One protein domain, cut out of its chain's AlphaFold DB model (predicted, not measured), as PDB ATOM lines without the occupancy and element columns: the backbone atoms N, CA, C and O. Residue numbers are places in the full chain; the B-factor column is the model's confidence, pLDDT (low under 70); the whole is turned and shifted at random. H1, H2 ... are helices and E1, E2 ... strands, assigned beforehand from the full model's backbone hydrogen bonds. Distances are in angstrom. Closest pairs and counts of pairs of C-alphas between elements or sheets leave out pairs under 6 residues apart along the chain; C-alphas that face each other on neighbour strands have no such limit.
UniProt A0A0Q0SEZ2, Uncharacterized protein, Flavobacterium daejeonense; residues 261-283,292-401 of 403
ATOM      1  N   GLU A 261      28.841 -19.570  43.270       73.38
ATOM      2  CA  GLU A 261      28.235 -20.893  43.451       73.38
ATOM      3  C   GLU A 261      26.886 -21.020  42.746       73.38
ATOM      4  O   GLU A 261      26.556 -22.090  42.235       73.38
ATOM      5  N   MET A 262      26.116 -19.936  42.637       70.81
ATOM      6  CA  MET A 262      24.860 -19.939  41.886       70.81
ATOM      7  C   MET A 262      25.107 -20.159  40.389       70.81
ATOM      8  O   MET A 262      24.326 -20.841  39.725       70.81
ATOM      9  N   ILE A 263      26.213 -19.628  39.862       69.31
ATOM     10  CA  ILE A 263      26.644 -19.860  38.481       69.31
ATOM     11  C   ILE A 263      27.000 -21.341  38.288       69.31
ATOM     12  O   ILE A 263      26.500 -21.970  37.355       69.31
ATOM     13  N   PHE A 264      27.798 -21.929  39.183       72.38
ATOM     14  CA  PHE A 264      28.210 -23.332  39.065       72.38
ATOM     15  C   PHE A 264      27.048 -24.319  39.247       72.38
ATOM     16  O   PHE A 264      26.936 -25.273  38.481       72.38
ATOM     17  N   ASN A 265      26.151 -24.069  40.204       72.50
ATOM     18  CA  ASN A 265      25.013 -24.948  40.506       72.50
ATOM     19  C   ASN A 265      23.909 -24.914  39.442       72.50
ATOM     20  O   ASN A 265      22.985 -25.723  39.480       72.50
ATOM     21  N   SER A 266      23.989 -23.972  38.505       70.06
ATOM     22  CA  SER A 266      23.011 -23.823  37.434       70.06
ATOM     23  C   SER A 266      23.283 -24.650  36.187       70.06
ATOM     24  O   SER A 266      22.427 -24.713  35.304       70.06
ATOM     25  N   LEU A 267      24.477 -25.234  36.081       72.94
ATOM     26  CA  LEU A 267      24.835 -26.082  34.955       72.94
ATOM     27  C   LEU A 267      24.242 -27.470  35.173       72.94
ATOM     28  O   LEU A 267      24.611 -28.186  36.103       72.94
ATOM     29  N   ALA A 268      23.321 -27.840  34.296       73.00
ATOM     30  CA  ALA A 268      22.651 -29.122  34.287       73.00
ATOM     31  C   ALA A 268      22.935 -29.864  32.977       73.00
ATOM     32  O   ALA A 268      23.134 -29.277  31.912       73.00
ATOM     33  N   VAL A 269      22.927 -31.191  33.057       70.56
ATOM     34  CA  VAL A 269      22.836 -32.028  31.861       70.56
ATOM     35  C   VAL A 269      21.390 -31.980  31.391       70.56
ATOM     36  O   VAL A 269      20.490 -32.340  32.147       70.56
ATOM     37  N   ALA A 270      21.180 -31.547  30.155       66.44
ATOM     38  CA  ALA A 270      19.898 -31.668  29.478       66.44
ATOM     39  C   ALA A 270      20.047 -32.674  28.341       66.44
ATOM     40  O   ALA A 270      21.120 -32.772  27.749       66.44
ATOM     41  N   ASP A 271      18.977 -33.409  28.065       61.84
ATOM     42  CA  ASP A 271      18.875 -34.283  26.904       61.84
ATOM     43  C   ASP A 271      17.746 -33.756  26.014       61.84
ATOM     44  O   ASP A 271      16.575 -34.073  26.218       61.84
ATOM     45  N   GLU A 272      18.086 -32.857  25.090       68.38
ATOM     46  CA  GLU A 272      17.111 -32.199  24.217       68.38
ATOM     47  C   GLU A 272      17.580 -32.262  22.761       68.38
ATOM     48  O   GLU A 272      18.633 -31.726  22.407       68.38
ATOM     49  N   PHE A 273      16.812 -32.939  21.910       63.22
ATOM     50  CA  PHE A 273      17.155 -33.147  20.506       63.22
ATOM     51  C   PHE A 273      16.791 -31.923  19.659       63.22
ATOM     52  O   PHE A 273      15.640 -31.494  19.645       63.22
ATOM     53  N   ILE A 274      17.761 -31.388  18.914       61.88
ATOM     54  CA  ILE A 274      17.552 -30.311  17.943       61.88
ATOM     55  C   ILE A 274      17.774 -30.923  16.564       61.88
ATOM     56  O   ILE A 274      18.904 -31.157  16.142       61.88
ATOM     57  N   ARG A 275      16.712 -31.217  15.825       61.06
ATOM     58  CA  ARG A 275      16.865 -31.835  14.506       61.06
ATOM     59  C   ARG A 275      17.466 -30.830  13.518       61.06
ATOM     60  O   ARG A 275      16.834 -29.830  13.205       61.06
ATOM     61  N   SER A 276      18.652 -31.110  12.972       49.25
ATOM     62  CA  SER A 276      19.157 -30.403  11.785       49.25
ATOM     63  C   SER A 276      19.413 -31.401  10.654       49.25
ATOM     64  O   SER A 276      20.452 -32.060  10.603       49.25
ATOM     65  N   GLU A 277      18.468 -31.543   9.727       52.34
ATOM     66  CA  GLU A 277      18.685 -32.368   8.540       52.34
ATOM     67  C   GLU A 277      19.524 -31.606   7.508       52.34
ATOM     68  O   GLU A 277      19.008 -30.829   6.711       52.34
ATOM     69  N   VAL A 278      20.833 -31.873   7.463       46.97
ATOM     70  CA  VAL A 278      21.622 -31.650   6.242       46.97
ATOM     71  C   VAL A 278      21.737 -32.985   5.517       46.97
ATOM     72  O   VAL A 278      22.668 -33.764   5.729       46.97
ATOM     73  N   THR A 279      20.754 -33.276   4.669       43.75
ATOM     74  CA  THR A 279      20.723 -34.498   3.857       43.75
ATOM     75  C   THR A 279      21.667 -34.360   2.664       43.75
ATOM     76  O   THR A 279      21.236 -34.181   1.528       43.75
ATOM     77  N   ASN A 280      22.975 -34.484   2.888       45.88
ATOM     78  CA  ASN A 280      23.896 -34.818   1.802       45.88
ATOM     79  C   ASN A 280      23.828 -36.330   1.573       45.88
ATOM     80  O   ASN A 280      24.659 -37.093   2.063       45.88
ATOM     81  N   SER A 281      22.809 -36.772   0.833       43.09
ATOM     82  CA  SER A 281      22.758 -38.137   0.307       43.09
ATOM     83  C   SER A 281      23.877 -38.309  -0.725       43.09
ATOM     84  O   SER A 281      23.701 -38.059  -1.915       43.09
ATOM     85  N   GLN A 282      25.069 -38.689  -0.269       47.94
ATOM     86  CA  GLN A 282      26.082 -39.262  -1.145       47.94
ATOM     87  C   GLN A 282      25.882 -40.773  -1.182       47.94
ATOM     88  O   GLN A 282      26.436 -41.517  -0.373       47.94
ATOM     89  N   THR A 283      25.107 -41.234  -2.161       48.06
ATOM     90  CA  THR A 283      25.024 -42.653  -2.498       48.06
ATOM     91  C   THR A 283      26.379 -43.104  -3.043       48.06
ATOM     92  O   THR A 283      26.690 -42.913  -4.219       48.06
ATOM     93  N   VAL A 292      24.550 -54.198  -3.003       49.19
ATOM     94  CA  VAL A 292      24.411 -52.729  -3.002       49.19
ATOM     95  C   VAL A 292      23.806 -52.326  -1.659       49.19
ATOM     96  O   VAL A 292      22.604 -52.443  -1.452       49.19
ATOM     97  N   THR A 293      24.640 -51.895  -0.716       56.94
ATOM     98  CA  THR A 293      24.175 -51.308   0.544       56.94
ATOM     99  C   THR A 293      24.042 -49.807   0.328       56.94
ATOM    100  O   THR A 293      25.031 -49.082   0.325       56.94
ATOM    101  N   ASN A 294      22.816 -49.335   0.095       66.62
ATOM    102  CA  ASN A 294      22.540 -47.901   0.055       66.62
ATOM    103  C   ASN A 294      22.687 -47.348   1.474       66.62
ATOM    104  O   ASN A 294      21.842 -47.616   2.332       66.62
ATOM    105  N   THR A 295      23.778 -46.627   1.727       72.06
ATOM    106  CA  THR A 295      24.024 -45.963   3.004       72.06
ATOM    107  C   THR A 295      23.589 -44.506   2.944       72.06
ATOM    108  O   THR A 295      23.980 -43.787   2.027       72.06
ATOM    109  N   ASN A 296      22.820 -44.064   3.935       77.31
ATOM    110  CA  ASN A 296      22.418 -42.674   4.111       77.31
ATOM    111  C   ASN A 296      23.149 -42.089   5.314       77.31
ATOM    112  O   ASN A 296      23.066 -42.646   6.412       77.31
ATOM    113  N   THR A 297      23.811 -40.954   5.109       77.19
ATOM    114  CA  THR A 297      24.462 -40.191   6.175       77.19
ATOM    115  C   THR A 297      23.555 -39.047   6.614       77.19
ATOM    116  O   THR A 297      23.025 -38.323   5.770       77.19
ATOM    117  N   LYS A 298      23.382 -38.881   7.924       77.88
ATOM    118  CA  LYS A 298      22.601 -37.810   8.549       77.88
ATOM    119  C   LYS A 298      23.410 -37.132   9.650       77.88
ATOM    120  O   LYS A 298      24.205 -37.783  10.328       77.88
ATOM    121  N   PHE A 299      23.180 -35.835   9.825       80.19
ATOM    122  CA  PHE A 299      23.690 -35.074  10.959       80.19
ATOM    123  C   PHE A 299      22.613 -35.003  12.032       80.19
ATOM    124  O   PHE A 299      21.450 -34.744  11.736       80.19
ATOM    125  N   TYR A 300      23.018 -35.241  13.268       79.75
ATOM    126  CA  TYR A 300      22.158 -35.190  14.436       79.75
ATOM    127  C   TYR A 300      22.700 -34.134  15.379       79.75
ATOM    128  O   TYR A 300      23.909 -34.079  15.602       79.75
ATOM    129  N   ILE A 301      21.823 -33.301  15.922       83.50
ATOM    130  CA  ILE A 301      22.206 -32.251  16.854       83.50
ATOM    131  C   ILE A 301      21.378 -32.404  18.131       83.50
ATOM    132  O   ILE A 301      20.188 -32.700  18.088       83.50
ATOM    133  N   TRP A 302      22.010 -32.252  19.288       81.06
ATOM    134  CA  TRP A 302      21.325 -32.302  20.579       81.06
ATOM    135  C   TRP A 302      22.029 -31.406  21.600       81.06
ATOM    136  O   TRP A 302      23.243 -31.201  21.537       81.06
ATOM    137  N   LYS A 303      21.269 -30.824  22.531       86.81
ATOM    138  CA  LYS A 303      21.820 -30.074  23.665       86.81
ATOM    139  C   LYS A 303      22.350 -31.093  24.662       86.81
ATOM    140  O   LYS A 303      21.585 -31.929  25.117       86.81
ATOM    141  N   CYS A 304      23.633 -31.010  24.994       82.75
ATOM    142  CA  CYS A 304      24.274 -31.931  25.932       82.75
ATOM    143  C   CYS A 304      24.462 -31.326  27.333       82.75
ATOM    144  O   CYS A 304      24.520 -32.064  28.316       82.75
ATOM    145  N   ILE A 305      24.540 -29.993  27.443       82.56
ATOM    146  CA  ILE A 305      24.622 -29.252  28.715       82.56
ATOM    147  C   ILE A 305      23.851 -27.932  28.576       82.56
ATOM    148  O   ILE A 305      23.985 -27.249  27.558       82.56
ATOM    149  N   THR A 306      23.086 -27.550  29.600       78.00
ATOM    150  CA  THR A 306      22.399 -26.251  29.719       78.00
ATOM    151  C   THR A 306      22.799 -25.557  31.024       78.00
ATOM    152  O   THR A 306      22.990 -26.204  32.047       78.00
ATOM    153  N   GLY A 307      22.992 -24.238  30.999       70.25
ATOM    154  CA  GLY A 307      23.275 -23.414  32.186       70.25
ATOM    155  C   GLY A 307      22.137 -22.458  32.528       70.25
ATOM    156  O   GLY A 307      21.135 -22.417  31.811       70.25
ATOM    157  N   ASN A 308      22.301 -21.634  33.578       58.94
ATOM    158  CA  ASN A 308      21.319 -20.591  33.894       58.94
ATOM    159  C   ASN A 308      21.241 -19.556  32.758       58.94
ATOM    160  O   ASN A 308      21.972 -18.568  32.688       58.94
ATOM    161  N   ILE A 309      20.235 -19.799  31.926       56.34
ATOM    162  CA  ILE A 309      19.423 -18.861  31.158       56.34
ATOM    163  C   ILE A 309      19.967 -18.504  29.762       56.34
ATOM    164  O   ILE A 309      19.175 -18.126  28.907       56.34
ATOM    165  N   TRP A 310      21.257 -18.702  29.451       67.31
ATOM    166  CA  TRP A 310      21.793 -18.257  28.144       67.31
ATOM    167  C   TRP A 310      22.950 -19.066  27.573       67.31
ATOM    168  O   TRP A 310      23.443 -18.709  26.511       67.31
ATOM    169  N   TYR A 311      23.433 -20.099  28.258       78.69
ATOM    170  CA  TYR A 311      24.576 -20.880  27.794       78.69
ATOM    171  C   TYR A 311      24.169 -22.336  27.624       78.69
ATOM    172  O   TYR A 311      23.666 -22.959  28.560       78.69
ATOM    173  N   LYS A 312      24.396 -22.880  26.433       86.75
ATOM    174  CA  LYS A 312      24.197 -24.298  26.141       86.75
ATOM    175  C   LYS A 312      25.376 -24.834  25.351       86.75
ATOM    176  O   LYS A 312      26.072 -24.098  24.653       86.75
ATOM    177  N   ILE A 313      25.580 -26.136  25.454       88.44
ATOM    178  CA  ILE A 313      26.565 -26.849  24.657       88.44
ATOM    179  C   ILE A 313      25.812 -27.796  23.758       88.44
ATOM    180  O   ILE A 313      25.063 -28.660  24.215       88.44
ATOM    181  N   ILE A 314      26.025 -27.607  22.469       89.88
ATOM    182  CA  ILE A 314      25.414 -28.398  21.426       89.88
ATOM    183  C   ILE A 314      26.408 -29.455  20.986       89.88
ATOM    184  O   ILE A 314      27.553 -29.140  20.667       89.88
ATOM    185  N   SER A 315      25.957 -30.699  20.947       89.94
ATOM    186  CA  SER A 315      26.703 -31.792  20.354       89.94
ATOM    187  C   SER A 315      26.178 -32.109  18.963       89.94
ATOM    188  O   SER A 315      24.970 -32.096  18.724       89.94
ATOM    189  N   THR A 316      27.095 -32.398  18.044       88.44
ATOM    190  CA  THR A 316      26.792 -32.824  16.680       88.44
ATOM    191  C   THR A 316      27.350 -34.217  16.437       88.44
ATOM    192  O   THR A 316      28.547 -34.457  16.606       88.44
ATOM    193  N   GLU A 317      26.487 -35.116  15.976       88.19
ATOM    194  CA  GLU A 317      26.825 -36.484  15.606       88.19
ATOM    195  C   GLU A 317      26.592 -36.718  14.113       88.19
ATOM    196  O   GLU A 317      25.713 -36.123  13.490       88.19
ATOM    197  N   ILE A 318      27.355 -37.643  13.543       88.06
ATOM    198  CA  ILE A 318      27.177 -38.141  12.183       88.06
ATOM    199  C   ILE A 318      26.707 -39.584  12.276       88.06
ATOM    200  O   ILE A 318      27.420 -40.460  12.772       88.06
ATOM    201  N   GLY A 319      25.499 -39.831  11.789       88.62
ATOM    202  CA  GLY A 319      24.913 -41.154  11.712       88.62
ATOM    203  C   GLY A 319      24.922 -41.708  10.302       88.62
ATOM    204  O   GLY A 319      24.588 -41.002   9.355       88.62
ATOM    205  N   VAL A 320      25.262 -42.985  10.161       87.19
ATOM    206  CA  VAL A 320      25.146 -43.726   8.904       87.19
ATOM    207  C   VAL A 320      24.123 -44.829   9.099       87.19
ATOM    208  O   VAL A 320      24.239 -45.644  10.014       87.19
ATOM    209  N   THR A 321      23.134 -44.870   8.215       87.50
ATOM    210  CA  THR A 321      22.104 -45.911   8.171       87.50
ATOM    211  C   THR A 321      22.174 -46.647   6.844       87.50
ATOM    212  O   THR A 321      22.620 -46.082   5.851       87.50
ATOM    213  N   LYS A 322      21.733 -47.901   6.800       88.25
ATOM    214  CA  LYS A 322      21.548 -48.657   5.555       88.25
ATOM    215  C   LYS A 322      20.075 -48.974   5.359       88.25
ATOM    216  O   LYS A 322      19.360 -49.200   6.336       88.25
ATOM    217  N   THR A 323      19.641 -49.028   4.107       87.31
ATOM    218  CA  THR A 323      18.320 -49.568   3.772       87.31
ATOM    219  C   THR A 323      18.295 -51.081   3.973       87.31
ATOM    220  O   THR A 323      19.289 -51.760   3.703       87.31
ATOM    221  N   THR A 324      17.169 -51.603   4.449       85.81
ATOM    222  CA  THR A 324      16.934 -53.041   4.618       85.81
ATOM    223  C   THR A 324      15.750 -53.498   3.772       85.81
ATOM    224  O   THR A 324      14.947 -52.683   3.316       85.81
ATOM    225  N   ASP A 325      15.631 -54.814   3.604       84.38
ATOM    226  CA  ASP A 325      14.491 -55.437   2.927       84.38
ATOM    227  C   ASP A 325      13.262 -55.599   3.848       84.38
ATOM    228  O   ASP A 325      12.224 -56.075   3.392       84.38
ATOM    229  N   ASP A 326      13.355 -55.240   5.139       81.00
ATOM    230  CA  ASP A 326      12.234 -55.322   6.085       81.00
ATOM    231  C   ASP A 326      11.303 -54.109   5.899       81.00
ATOM    232  O   ASP A 326      11.671 -52.993   6.279       81.00
ATOM    233  N   PRO A 327      10.079 -54.294   5.368       77.38
ATOM    234  CA  PRO A 327       9.165 -53.185   5.112       77.38
ATOM    235  C   PRO A 327       8.690 -52.490   6.394       77.38
ATOM    236  O   PRO A 327       8.295 -51.328   6.333       77.38
ATOM    237  N   ASN A 328       8.737 -53.163   7.549       75.62
ATOM    238  CA  ASN A 328       8.361 -52.558   8.828       75.62
ATOM    239  C   ASN A 328       9.505 -51.736   9.432       75.62
ATOM    240  O   ASN A 328       9.262 -50.868  10.264       75.62
ATOM    241  N   ASN A 329      10.747 -52.002   9.019       76.94
ATOM    242  CA  ASN A 329      11.926 -51.307   9.511       76.94
ATOM    243  C   ASN A 329      12.916 -51.053   8.367       76.94
ATOM    244  O   ASN A 329      13.982 -51.676   8.322       76.94
ATOM    245  N   PRO A 330      12.598 -50.117   7.457       82.50
ATOM    246  CA  PRO A 330      13.317 -49.953   6.195       82.50
ATOM    247  C   PRO A 330      14.751 -49.439   6.367       82.50
ATOM    248  O   PRO A 330      15.476 -49.306   5.379       82.50
ATOM    249  N   LYS A 331      15.168 -49.104   7.594       85.19
ATOM    250  CA  LYS A 331      16.496 -48.589   7.915       85.19
ATOM    251  C   LYS A 331      17.062 -49.256   9.162       85.19
ATOM    252  O   LYS A 331      16.346 -49.519  10.126       85.19
ATOM    253  N   GLU A 332      18.371 -49.457   9.148       90.19
ATOM    254  CA  GLU A 332      19.159 -49.902  10.296       90.19
ATOM    255  C   GLU A 332      20.382 -49.007  10.470       90.19
ATOM    256  O   GLU A 332      20.980 -48.567   9.483       90.19
ATOM    257  N   TRP A 333      20.786 -48.776  11.716       89.44
ATOM    258  CA  TRP A 333      22.043 -48.092  12.000       89.44
ATOM    259  C   TRP A 333      23.245 -48.931  11.560       89.44
ATOM    260  O   TRP A 333      23.295 -50.147  11.749       89.44
ATOM    261  N   VAL A 334      24.231 -48.254  10.981       91.00
ATOM    262  CA  VAL A 334      25.539 -48.808  10.613       91.00
ATOM    263  C   VAL A 334      26.609 -48.233  11.529       91.00
ATOM    264  O   VAL A 334      27.428 -48.975  12.067       91.00
ATOM    265  N   SER A 335      26.594 -46.916  11.730       91.06
ATOM    266  CA  SER A 335      27.520 -46.233  12.629       91.06
ATOM    267  C   SER A 335      26.931 -44.932  13.154       91.06
ATOM    268  O   SER A 335      26.058 -44.331  12.534       91.06
ATOM    269  N   LEU A 336      27.475 -44.479  14.275       91.06
ATOM    270  CA  LEU A 336      27.232 -43.177  14.874       91.06
ATOM    271  C   LEU A 336      28.585 -42.674  15.372       91.06
ATOM    272  O   LEU A 336      29.273 -43.389  16.101       91.06
ATOM    273  N   THR A 337      28.995 -41.488  14.946       91.88
ATOM    274  CA  THR A 337      30.299 -40.909  15.285       91.88
ATOM    275  C   THR A 337      30.135 -39.473  15.733       91.88
ATOM    276  O   THR A 337      29.408 -38.720  15.090       91.88
ATOM    277  N   HIS A 338      30.863 -39.088  16.775       91.62
ATOM    278  CA  HIS A 338      30.874 -37.710  17.235       91.62
ATOM    279  C   HIS A 338      31.685 -36.805  16.321       91.62
ATOM    280  O   HIS A 338      32.788 -37.163  15.909       91.62
ATOM    281  N   ALA A 339      31.110 -35.652  15.979       89.75
ATOM    282  CA  ALA A 339      31.719 -34.685  15.080       89.75
ATOM    283  C   ALA A 339      32.273 -33.476  15.837       89.75
ATOM    284  O   ALA A 339      33.436 -33.123  15.645       89.75
ATOM    285  N   SER A 340      31.461 -32.834  16.681       91.75
ATOM    286  CA  SER A 340      31.865 -31.602  17.366       91.75
ATOM    287  C   SER A 340      30.995 -31.250  18.569       91.75
ATOM    288  O   SER A 340      29.817 -31.601  18.619       91.75
ATOM    289  N   LEU A 341      31.570 -30.453  19.474       90.81
ATOM    290  CA  LEU A 341      30.860 -29.686  20.495       90.81
ATOM    291  C   LEU A 341      30.929 -28.198  20.147       90.81
ATOM    292  O   LEU A 341      32.014 -27.677  19.887       90.81
ATOM    293  N   THR A 342      29.792 -27.512  20.204       88.88
ATOM    294  CA  THR A 342      29.684 -26.080  19.919       88.88
ATOM    295  C   THR A 342      29.045 -25.366  21.112       88.88
ATOM    296  O   THR A 342      27.902 -25.679  21.458       88.88
ATOM    297  N   PRO A 343      29.743 -24.417  21.764       88.44
ATOM    298  CA  PRO A 343      29.107 -23.532  22.731       88.44
ATOM    299  C   PRO A 343      28.149 -22.583  22.010       88.44
ATOM    300  O   PRO A 343      28.520 -21.973  21.007       88.44
ATOM    301  N   GLU A 344      26.949 -22.400  22.547       85.31
ATOM    302  CA  GLU A 344      26.003 -21.396  22.068       85.31
ATOM    303  C   GLU A 344      25.518 -20.517  23.223       85.31
ATOM    304  O   GLU A 344      25.201 -20.995  24.317       85.31
ATOM    305  N   GLY A 345      25.454 -19.215  22.939       81.94
ATOM    306  CA  GLY A 345      24.969 -18.187  23.846       81.94
ATOM    307  C   GLY A 345      26.059 -17.583  24.737       81.94
ATOM    308  O   GLY A 345      27.239 -17.584  24.379       81.94
ATOM    309  N   LYS A 346      25.669 -16.963  25.855       72.88
ATOM    310  CA  LYS A 346      26.571 -16.163  26.701       72.88
ATOM    311  C   LYS A 346      26.495 -16.611  28.149       72.88
ATOM    312  O   LYS A 346      25.419 -16.774  28.700       72.88
ATOM    313  N   MET A 347      27.648 -16.764  28.784       74.38
ATOM    314  CA  MET A 347      27.706 -16.930  30.228       74.38
ATOM    315  C   MET A 347      27.650 -15.549  30.886       74.38
ATOM    316  O   MET A 347      28.404 -14.651  30.511       74.38
ATOM    317  N   LEU A 348      26.757 -15.366  31.859       69.69
ATOM    318  CA  LEU A 348      26.729 -14.143  32.655       69.69
ATOM    319  C   LEU A 348      27.967 -14.116  33.564       69.69
ATOM    320  O   LEU A 348      28.238 -15.093  34.262       69.69
ATOM    321  N   CYS A 349      28.702 -13.001  33.570       75.31
ATOM    322  CA  CYS A 349      29.794 -12.755  34.521       75.31
ATOM    323  C   CYS A 349      30.929 -13.789  34.495       75.31
ATOM    324  O   CYS A 349      31.505 -14.118  35.538       75.31
ATOM    325  N   GLY A 350      31.240 -14.322  33.314       78.25
ATOM    326  CA  GLY A 350      32.280 -15.325  33.175       78.25
ATOM    327  C   GLY A 350      32.527 -15.794  31.749       78.25
ATOM    328  O   GLY A 350      31.953 -15.292  30.782       78.25
ATOM    329  N   SER A 351      33.389 -16.796  31.635       81.94
ATOM    330  CA  SER A 351      33.642 -17.527  30.401       81.94
ATOM    331  C   SER A 351      33.620 -19.030  30.657       81.94
ATOM    332  O   SER A 351      33.977 -19.507  31.737       81.94
ATOM    333  N   VAL A 352      33.205 -19.783  29.641       83.25
ATOM    334  CA  VAL A 352      33.250 -21.245  29.648       83.25
ATOM    335  C   VAL A 352      34.114 -21.703  28.491       83.25
ATOM    336  O   VAL A 352      33.906 -21.293  27.349       83.25
ATOM    337  N   SER A 353      35.049 -22.600  28.778       87.75
ATOM    338  CA  SER A 353      35.745 -23.378  27.757       87.75
ATOM    339  C   SER A 353      35.410 -24.855  27.909       87.75
ATOM    340  O   SER A 353      35.328 -25.367  29.027       87.75
ATOM    341  N   ILE A 354      35.243 -25.533  26.778       90.44
ATOM    342  CA  ILE A 354      34.763 -26.913  26.696       90.44
ATOM    343  C   ILE A 354      35.884 -27.794  26.169       90.44
ATOM    344  O   ILE A 354      36.582 -27.418  25.228       90.44
ATOM    345  N   THR A 355      36.018 -28.983  26.740       89.81
ATOM    346  CA  THR A 355      36.892 -30.037  26.229       89.81
ATOM    347  C   THR A 355      36.076 -31.313  26.055       89.81
ATOM    348  O   THR A 355      35.427 -31.760  26.998       89.81
ATOM    349  N   SER A 356      36.101 -31.900  24.857       90.50
ATOM    350  CA  SER A 356      35.600 -33.263  24.648       90.50
ATOM    351  C   SER A 356      36.669 -34.241  25.129       90.50
ATOM    352  O   SER A 356      37.790 -34.220  24.622       90.50
ATOM    353  N   GLU A 357      36.351 -35.045  26.140       91.06
ATOM    354  CA  GLU A 357      37.275 -36.015  26.736       91.06
ATOM    355  C   GLU A 357      37.110 -37.400  26.103       91.06
ATOM    356  O   GLU A 357      38.096 -38.067  25.785       91.06
ATOM    357  N   ALA A 358      35.861 -37.829  25.886       92.06
ATOM    358  CA  ALA A 358      35.538 -39.082  25.212       92.06
ATOM    359  C   ALA A 358      34.157 -39.036  24.541       92.06
ATOM    360  O   ALA A 358      33.240 -38.358  25.001       92.06
ATOM    361  N   SER A 359      33.997 -39.828  23.480       93.06
ATOM    362  CA  SER A 359      32.726 -40.055  22.789       93.06
ATOM    363  C   SER A 359      32.562 -41.546  22.510       93.06
ATOM    364  O   SER A 359      33.362 -42.128  21.771       93.06
ATOM    365  N   ILE A 360      31.557 -42.174  23.114       92.94
ATOM    366  CA  ILE A 360      31.369 -43.627  23.096       92.94
ATOM    367  C   ILE A 360      30.013 -43.944  22.451       92.94
ATOM    368  O   ILE A 360      28.977 -43.860  23.119       92.94
ATOM    369  N   PRO A 361      29.990 -44.319  21.160       92.94
ATOM    370  CA  PRO A 361      28.765 -44.751  20.507       92.94
ATOM    371  C   PRO A 361      28.423 -46.202  20.872       92.94
ATOM    372  O   PRO A 361      29.281 -47.084  20.865       92.94
ATOM    373  N   THR A 362      27.141 -46.473  21.112       93.06
ATOM    374  CA  THR A 362      26.575 -47.826  21.193       93.06
ATOM    375  C   THR A 362      25.586 -48.008  20.050       93.06
ATOM    376  O   THR A 362      24.530 -47.377  20.031       93.06
ATOM    377  N   ILE A 363      25.933 -48.861  19.084       93.81
ATOM    378  CA  ILE A 363      25.128 -49.075  17.876       93.81
ATOM    379  C   ILE A 363      24.129 -50.202  18.119       93.81
ATOM    380  O   ILE A 363      24.514 -51.356  18.308       93.81
ATOM    381  N   GLY A 364      22.843 -49.870  18.105       89.00
ATOM    382  CA  GLY A 364      21.758 -50.844  18.063       89.00
ATOM    383  C   GLY A 364      21.111 -50.882  16.682       89.00
ATOM    384  O   GLY A 364      21.425 -50.091  15.804       89.00
ATOM    385  N   LYS A 365      20.182 -51.815  16.472       85.12
ATOM    386  CA  LYS A 365      19.563 -52.028  15.155       85.12
ATOM    387  C   LYS A 365      18.707 -50.832  14.699       85.12
ATOM    388  O   LYS A 365      18.884 -50.331  13.593       85.12
ATOM    389  N   TYR A 366      17.829 -50.349  15.583       85.81
ATOM    390  CA  TYR A 366      16.889 -49.241  15.319       85.81
ATOM    391  C   TYR A 366      17.134 -48.010  16.190       85.81
ATOM    392  O   TYR A 366      16.652 -46.925  15.884       85.81
ATOM    393  N   TYR A 367      17.924 -48.178  17.247       86.00
ATOM    394  CA  TYR A 367      18.327 -47.107  18.137       86.00
ATOM    395  C   TYR A 367      19.835 -47.147  18.308       86.00
ATOM    396  O   TYR A 367      20.383 -48.227  18.515       86.00
ATOM    397  N   SER A 368      20.481 -45.992  18.261       86.69
ATOM    398  CA  SER A 368      21.890 -45.840  18.621       86.69
ATOM    399  C   SER A 368      22.017 -44.816  19.735       86.69
ATOM    400  O   SER A 368      21.228 -43.882  19.817       86.69
ATOM    401  N   THR A 369      22.998 -44.992  20.607       88.81
ATOM    402  CA  THR A 369      23.220 -44.107  21.751       88.81
ATOM    403  C   THR A 369      24.592 -43.462  21.639       88.81
ATOM    404  O   THR A 369      25.559 -44.160  21.343       88.81
ATOM    405  N   MET A 370      24.688 -42.157  21.891       91.81
ATOM    406  CA  MET A 370      25.963 -41.464  22.083       91.81
ATOM    407  C   MET A 370      26.106 -41.083  23.551       91.81
ATOM    408  O   MET A 370      25.297 -40.312  24.058       91.81
ATOM    409  N   ALA A 371      27.135 -41.609  24.214       89.62
ATOM    410  CA  ALA A 371      27.569 -41.140  25.524       89.62
ATOM    411  C   ALA A 371      28.810 -40.260  25.350       89.62
ATOM    412  O   ALA A 371      29.810 -40.702  24.776       89.62
ATOM    413  N   LEU A 372      28.751 -39.024  25.835       88.56
ATOM    414  CA  LEU A 372      29.872 -38.090  25.797       88.56
ATOM    415  C   LEU A 372      30.455 -37.924  27.187       88.56
ATOM    416  O   LEU A 372      29.765 -38.077  28.186       88.56
ATOM    417  N   SER A 373      31.730 -37.587  27.235       91.00
ATOM    418  CA  SER A 373      32.455 -37.212  28.434       91.00
ATOM    419  C   SER A 373      33.041 -35.832  28.169       91.00
ATOM    420  O   SER A 373      33.823 -35.654  27.233       91.00
ATOM    421  N   ILE A 374      32.556 -34.838  28.911       89.56
ATOM    422  CA  ILE A 374      32.771 -33.419  28.631       89.56
ATOM    423  C   ILE A 374      33.343 -32.744  29.871       89.56
ATOM    424  O   ILE A 374      32.718 -32.741  30.933       89.56
ATOM    425  N   GLY A 375      34.494 -32.106  29.694       87.50
ATOM    426  CA  GLY A 375      35.118 -31.250  30.688       87.50
ATOM    427  C   GLY A 375      34.771 -29.788  30.442       87.50
ATOM    428  O   GLY A 375      35.067 -29.248  29.375       87.50
ATOM    429  N   LEU A 376      34.173 -29.129  31.432       86.44
ATOM    430  CA  LEU A 376      33.881 -27.699  31.418       86.44
ATOM    431  C   LEU A 376      34.781 -26.963  32.388       86.44
ATOM    432  O   LEU A 376      34.738 -27.208  33.588       86.44
ATOM    433  N   ASN A 377      35.545 -26.012  31.869       87.38
ATOM    434  CA  ASN A 377      36.295 -25.074  32.683       87.38
ATOM    435  C   ASN A 377      35.542 -23.742  32.692       87.38
ATOM    436  O   ASN A 377      35.411 -23.092  31.653       87.38
ATOM    437  N   VAL A 378      35.008 -23.380  33.853       83.06
ATOM    438  CA  VAL A 378      34.137 -22.223  34.044       83.06
ATOM    439  C   VAL A 378      34.875 -21.195  34.880       83.06
ATOM    440  O   VAL A 378      35.217 -21.459  36.031       83.06
ATOM    441  N   THR A 379      35.102 -20.022  34.301       83.06
ATOM    442  CA  THR A 379      35.733 -18.885  34.974       83.06
ATOM    443  C   THR A 379      34.672 -17.837  35.271       83.06
ATOM    444  O   THR A 379      34.055 -17.335  34.340       83.06
ATOM    445  N   SER A 380      34.459 -17.496  36.541       77.19
ATOM    446  CA  SER A 380      33.588 -16.392  36.954       77.19
ATOM    447  C   SER A 380      34.422 -15.192  37.382       77.19
ATOM    448  O   SER A 380      35.382 -15.354  38.128       77.19
ATOM    449  N   GLU A 381      34.042 -13.997  36.937       71.44
ATOM    450  CA  GLU A 381      34.666 -12.721  37.323       71.44
ATOM    451  C   GLU A 381      33.972 -12.064  38.531       71.44
ATOM    452  O   GLU A 381      34.284 -10.928  38.901       71.44
ATOM    453  N   ALA A 382      33.022 -12.762  39.160       64.19
ATOM    454  CA  ALA A 382      32.315 -12.252  40.322       64.19
ATOM    455  C   ALA A 382      33.271 -12.053  41.515       64.19
ATOM    456  O   ALA A 382      34.071 -12.925  41.847       64.19
ATOM    457  N   ALA A 383      33.184 -10.883  42.157       53.62
ATOM    458  CA  ALA A 383      33.972 -10.474  43.329       53.62
ATOM    459  C   ALA A 383      35.493 -10.257  43.124       53.62
ATOM    460  O   ALA A 383      36.293 -10.458  44.041       53.62
ATOM    461  N   GLY A 384      35.918  -9.792  41.942       54.97
ATOM    462  CA  GLY A 384      37.253  -9.198  41.743       54.97
ATOM    463  C   GLY A 384      38.426 -10.184  41.681       54.97
ATOM    464  O   GLY A 384      39.557  -9.768  41.435       54.97
ATOM    465  N   THR A 385      38.169 -11.486  41.840       58.84
ATOM    466  CA  THR A 385      39.156 -12.544  41.600       58.84
ATOM    467  C   THR A 385      38.525 -13.613  40.714       58.84
ATOM    468  O   THR A 385      37.480 -14.138  41.094       58.84
ATOM    469  N   PRO A 386      39.115 -13.963  39.558       66.06
ATOM    470  CA  PRO A 386      38.546 -14.984  38.695       66.06
ATOM    471  C   PRO A 386      38.527 -16.335  39.416       66.06
ATOM    472  O   PRO A 386      39.580 -16.899  39.725       66.06
ATOM    473  N   ILE A 387      37.333 -16.861  39.689       74.75
ATOM    474  CA  ILE A 387      37.161 -18.206  40.242       74.75
ATOM    475  C   ILE A 387      37.042 -19.157  39.066       74.75
ATOM    476  O   ILE A 387      36.105 -19.056  38.276       74.75
ATOM    477  N   ASN A 388      37.985 -20.089  38.968       81.56
ATOM    478  CA  ASN A 388      37.960 -21.125  37.952       81.56
ATOM    479  C   ASN A 388      37.557 -22.473  38.562       81.56
ATOM    480  O   ASN A 388      38.179 -22.927  39.527       81.56
ATOM    481  N   ARG A 389      36.548 -23.132  37.988       83.31
ATOM    482  CA  ARG A 389      36.121 -24.480  38.372       83.31
ATOM    483  C   ARG A 389      36.058 -25.377  37.146       83.31
ATOM    484  O   ARG A 389      35.386 -25.061  36.166       83.31
ATOM    485  N   TYR A 390      36.714 -26.526  37.252       84.50
ATOM    486  CA  TYR A 390      36.571 -27.608  36.293       84.50
ATOM    487  C   TYR A 390      35.456 -28.554  36.739       84.50
ATOM    488  O   TYR A 390      35.434 -28.992  37.891       84.50
ATOM    489  N   MET A 391      34.532 -28.858  35.839       83.62
ATOM    490  CA  MET A 391      33.404 -29.759  36.054       83.62
ATOM    491  C   MET A 391      33.373 -30.799  34.948       83.62
ATOM    492  O   MET A 391      33.708 -30.509  33.804       83.62
ATOM    493  N   HIS A 392      32.946 -32.004  35.299       86.12
ATOM    494  CA  HIS A 392      32.884 -33.124  34.379       86.12
ATOM    495  C   HIS A 392      31.441 -33.592  34.232       86.12
ATOM    496  O   HIS A 392      30.745 -33.788  35.230       86.12
ATOM    497  N   PHE A 393      31.009 -33.792  32.991       84.62
ATOM    498  CA  PHE A 393      29.655 -34.204  32.651       84.62
ATOM    499  C   PHE A 393      29.686 -35.403  31.710       84.62
ATOM    500  O   PHE A 393      30.506 -35.461  30.794       84.62
ATOM    501  N   THR A 394      28.754 -36.333  31.910       88.56
ATOM    502  CA  THR A 394      28.627 -37.534  31.075       88.56
ATOM    503  C   THR A 394      27.240 -37.649  30.431       88.56
ATOM    504  O   THR A 394      26.478 -38.558  30.784       88.56
ATOM    505  N   PRO A 395      26.845 -36.704  29.558       85.81
ATOM    506  CA  PRO A 395      25.521 -36.721  28.956       85.81
ATOM    507  C   PRO A 395      25.386 -37.881  27.962       85.81
ATOM    508  O   PRO A 395      26.361 -38.314  27.343       85.81
ATOM    509  N   THR A 396      24.171 -38.409  27.825       86.44
ATOM    510  CA  THR A 396      23.875 -39.547  26.949       86.44
ATOM    511  C   THR A 396      22.577 -39.298  26.198       86.44
ATOM    512  O   THR A 396      21.572 -39.029  26.844       86.44
ATOM    513  N   HIS A 397      22.592 -39.455  24.873       88.06
ATOM    514  CA  HIS A 397      21.411 -39.306  24.019       88.06
ATOM    515  C   HIS A 397      21.148 -40.565  23.190       88.06
ATOM    516  O   HIS A 397      22.083 -41.240  22.744       88.06
ATOM    517  N   LYS A 398      19.869 -40.882  22.957       88.62
ATOM    518  CA  LYS A 398      19.419 -42.052  22.191       88.62
ATOM    519  C   LYS A 398      18.699 -41.622  20.909       88.62
ATOM    520  O   LYS A 398      17.561 -41.184  20.965       88.62
ATOM    521  N   PHE A 399      19.330 -41.879  19.768       86.69
ATOM    522  CA  PHE A 399      18.815 -41.600  18.428       86.69
ATOM    523  C   PHE A 399      18.004 -42.779  17.886       86.69
ATOM    524  O   PHE A 399      18.475 -43.923  17.895       86.69
ATOM    525  N   HIS A 400      16.818 -42.518  17.350       88.75
ATOM    526  CA  HIS A 400      16.059 -43.451  16.527       88.75
ATOM    527  C   HIS A 400      16.551 -43.399  15.073       88.75
ATOM    528  O   HIS A 400      16.890 -42.355  14.536       88.75
ATOM    529  N   VAL A 401      16.522 -44.530  14.367       81.94
ATOM    530  CA  VAL A 401      16.933 -44.636  12.948       81.94
ATOM    531  C   VAL A 401      16.084 -43.797  11.969       81.94
ATOM    532  O   VAL A 401      16.419 -43.671  10.790       81.94
TER     533      VAL A 401
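AT A GLANCE: This is residues 261 to 283 and 292 to 401 of the 403 residues of an uncharacterized protein of Flavobacterium daejeonense (UniProt A0A0Q0SEZ2). The domain is a long, slender sandwich: two strongly twisted sheets, E1 E2 E3 E4 and E5 E6 E7 E8, stand face to face, with the long strands E2 to E6 running lengthwise and the short helix H1 only grazing the second sheet. The chain changes from the first sheet to the second at the link E4 to E5. The printed part has 133 residues, with one named helix and eight named strands in the order H1 E1 E2 E3 E4 E5 E6 E7 E8, and its class is mostly strand. The first sheet has the order E1 - E2 - E3 - E4, the second is branched at E6, and the neighbours in both are antiparallel. The whole is loose, with a radius of gyration of the C-alphas of 17.8 A, and its outline is a rod of 64 by 23 by 21 A.

HOW THE PARTS SIT: H1, residues 261 to 265, has its O i to N i+4 pair within hydrogen-bond range. E1, residues 272 to 274, is an edge strand, antiparallel to E2, residues 295 to 306, with N 274 and O 301 2.9 A apart. E2 forms a hairpin with E3, residues 311 to 323, where N 300 and O 317 are 2.8 A apart. E3 forms a hairpin with E4, residues 331 to 345, where N 314 and O 342 are 2.9 A apart; E4 bends by 82 degrees at residue 334. E2 E3 E4 are a meander, each strand the antiparallel neighbour of the one before, and so are E5, residues 350 to 363, E6, residues 367 to 380, and E7, residues 387 to 393. Between E5 and E6, N 355 and O 375 are within hydrogen-bond range at 2.8 A, and between E6 and E7, N 376 and O 391 are within hydrogen-bond range at 2.8 A. E7 runs on into E8, residues 396 to 400, at 42 degrees, and N 370 of E6 and O 397 of E8 are 2.9 A apart. E5 lies on one side of E6, E7 and E8 on the other side. Between the sheets, the strands stand at 19 degrees; the closest C-alphas of E4 and E5 are those of Leu 336 and Pro 361, 6.0 A apart.

IN THESE COORDINATES: H1 begins at C-alpha 261, (28.235, -20.893, 43.451). From first to last C-alpha, E2 measures 33.2 A, E3 37.9 A, E4 35.4 A, E5 37.7 A and E6 39.1 A. E8 ends at C-alpha 400, (16.059, -43.451, 16.527).

THE WHOLE: The two C-alphas farthest apart, of Asp 325 and Gly 384, are 64.5 A apart. Residues 284 to 291 are not printed, and C-alphas 283 and 292 are 10.1 A apart across this cut. Of the links that are printed whole, none is long. The mean pLDDT of the printed part is 78.9; 27 residues are under 70, among them 270 to 283 and 382 to 386.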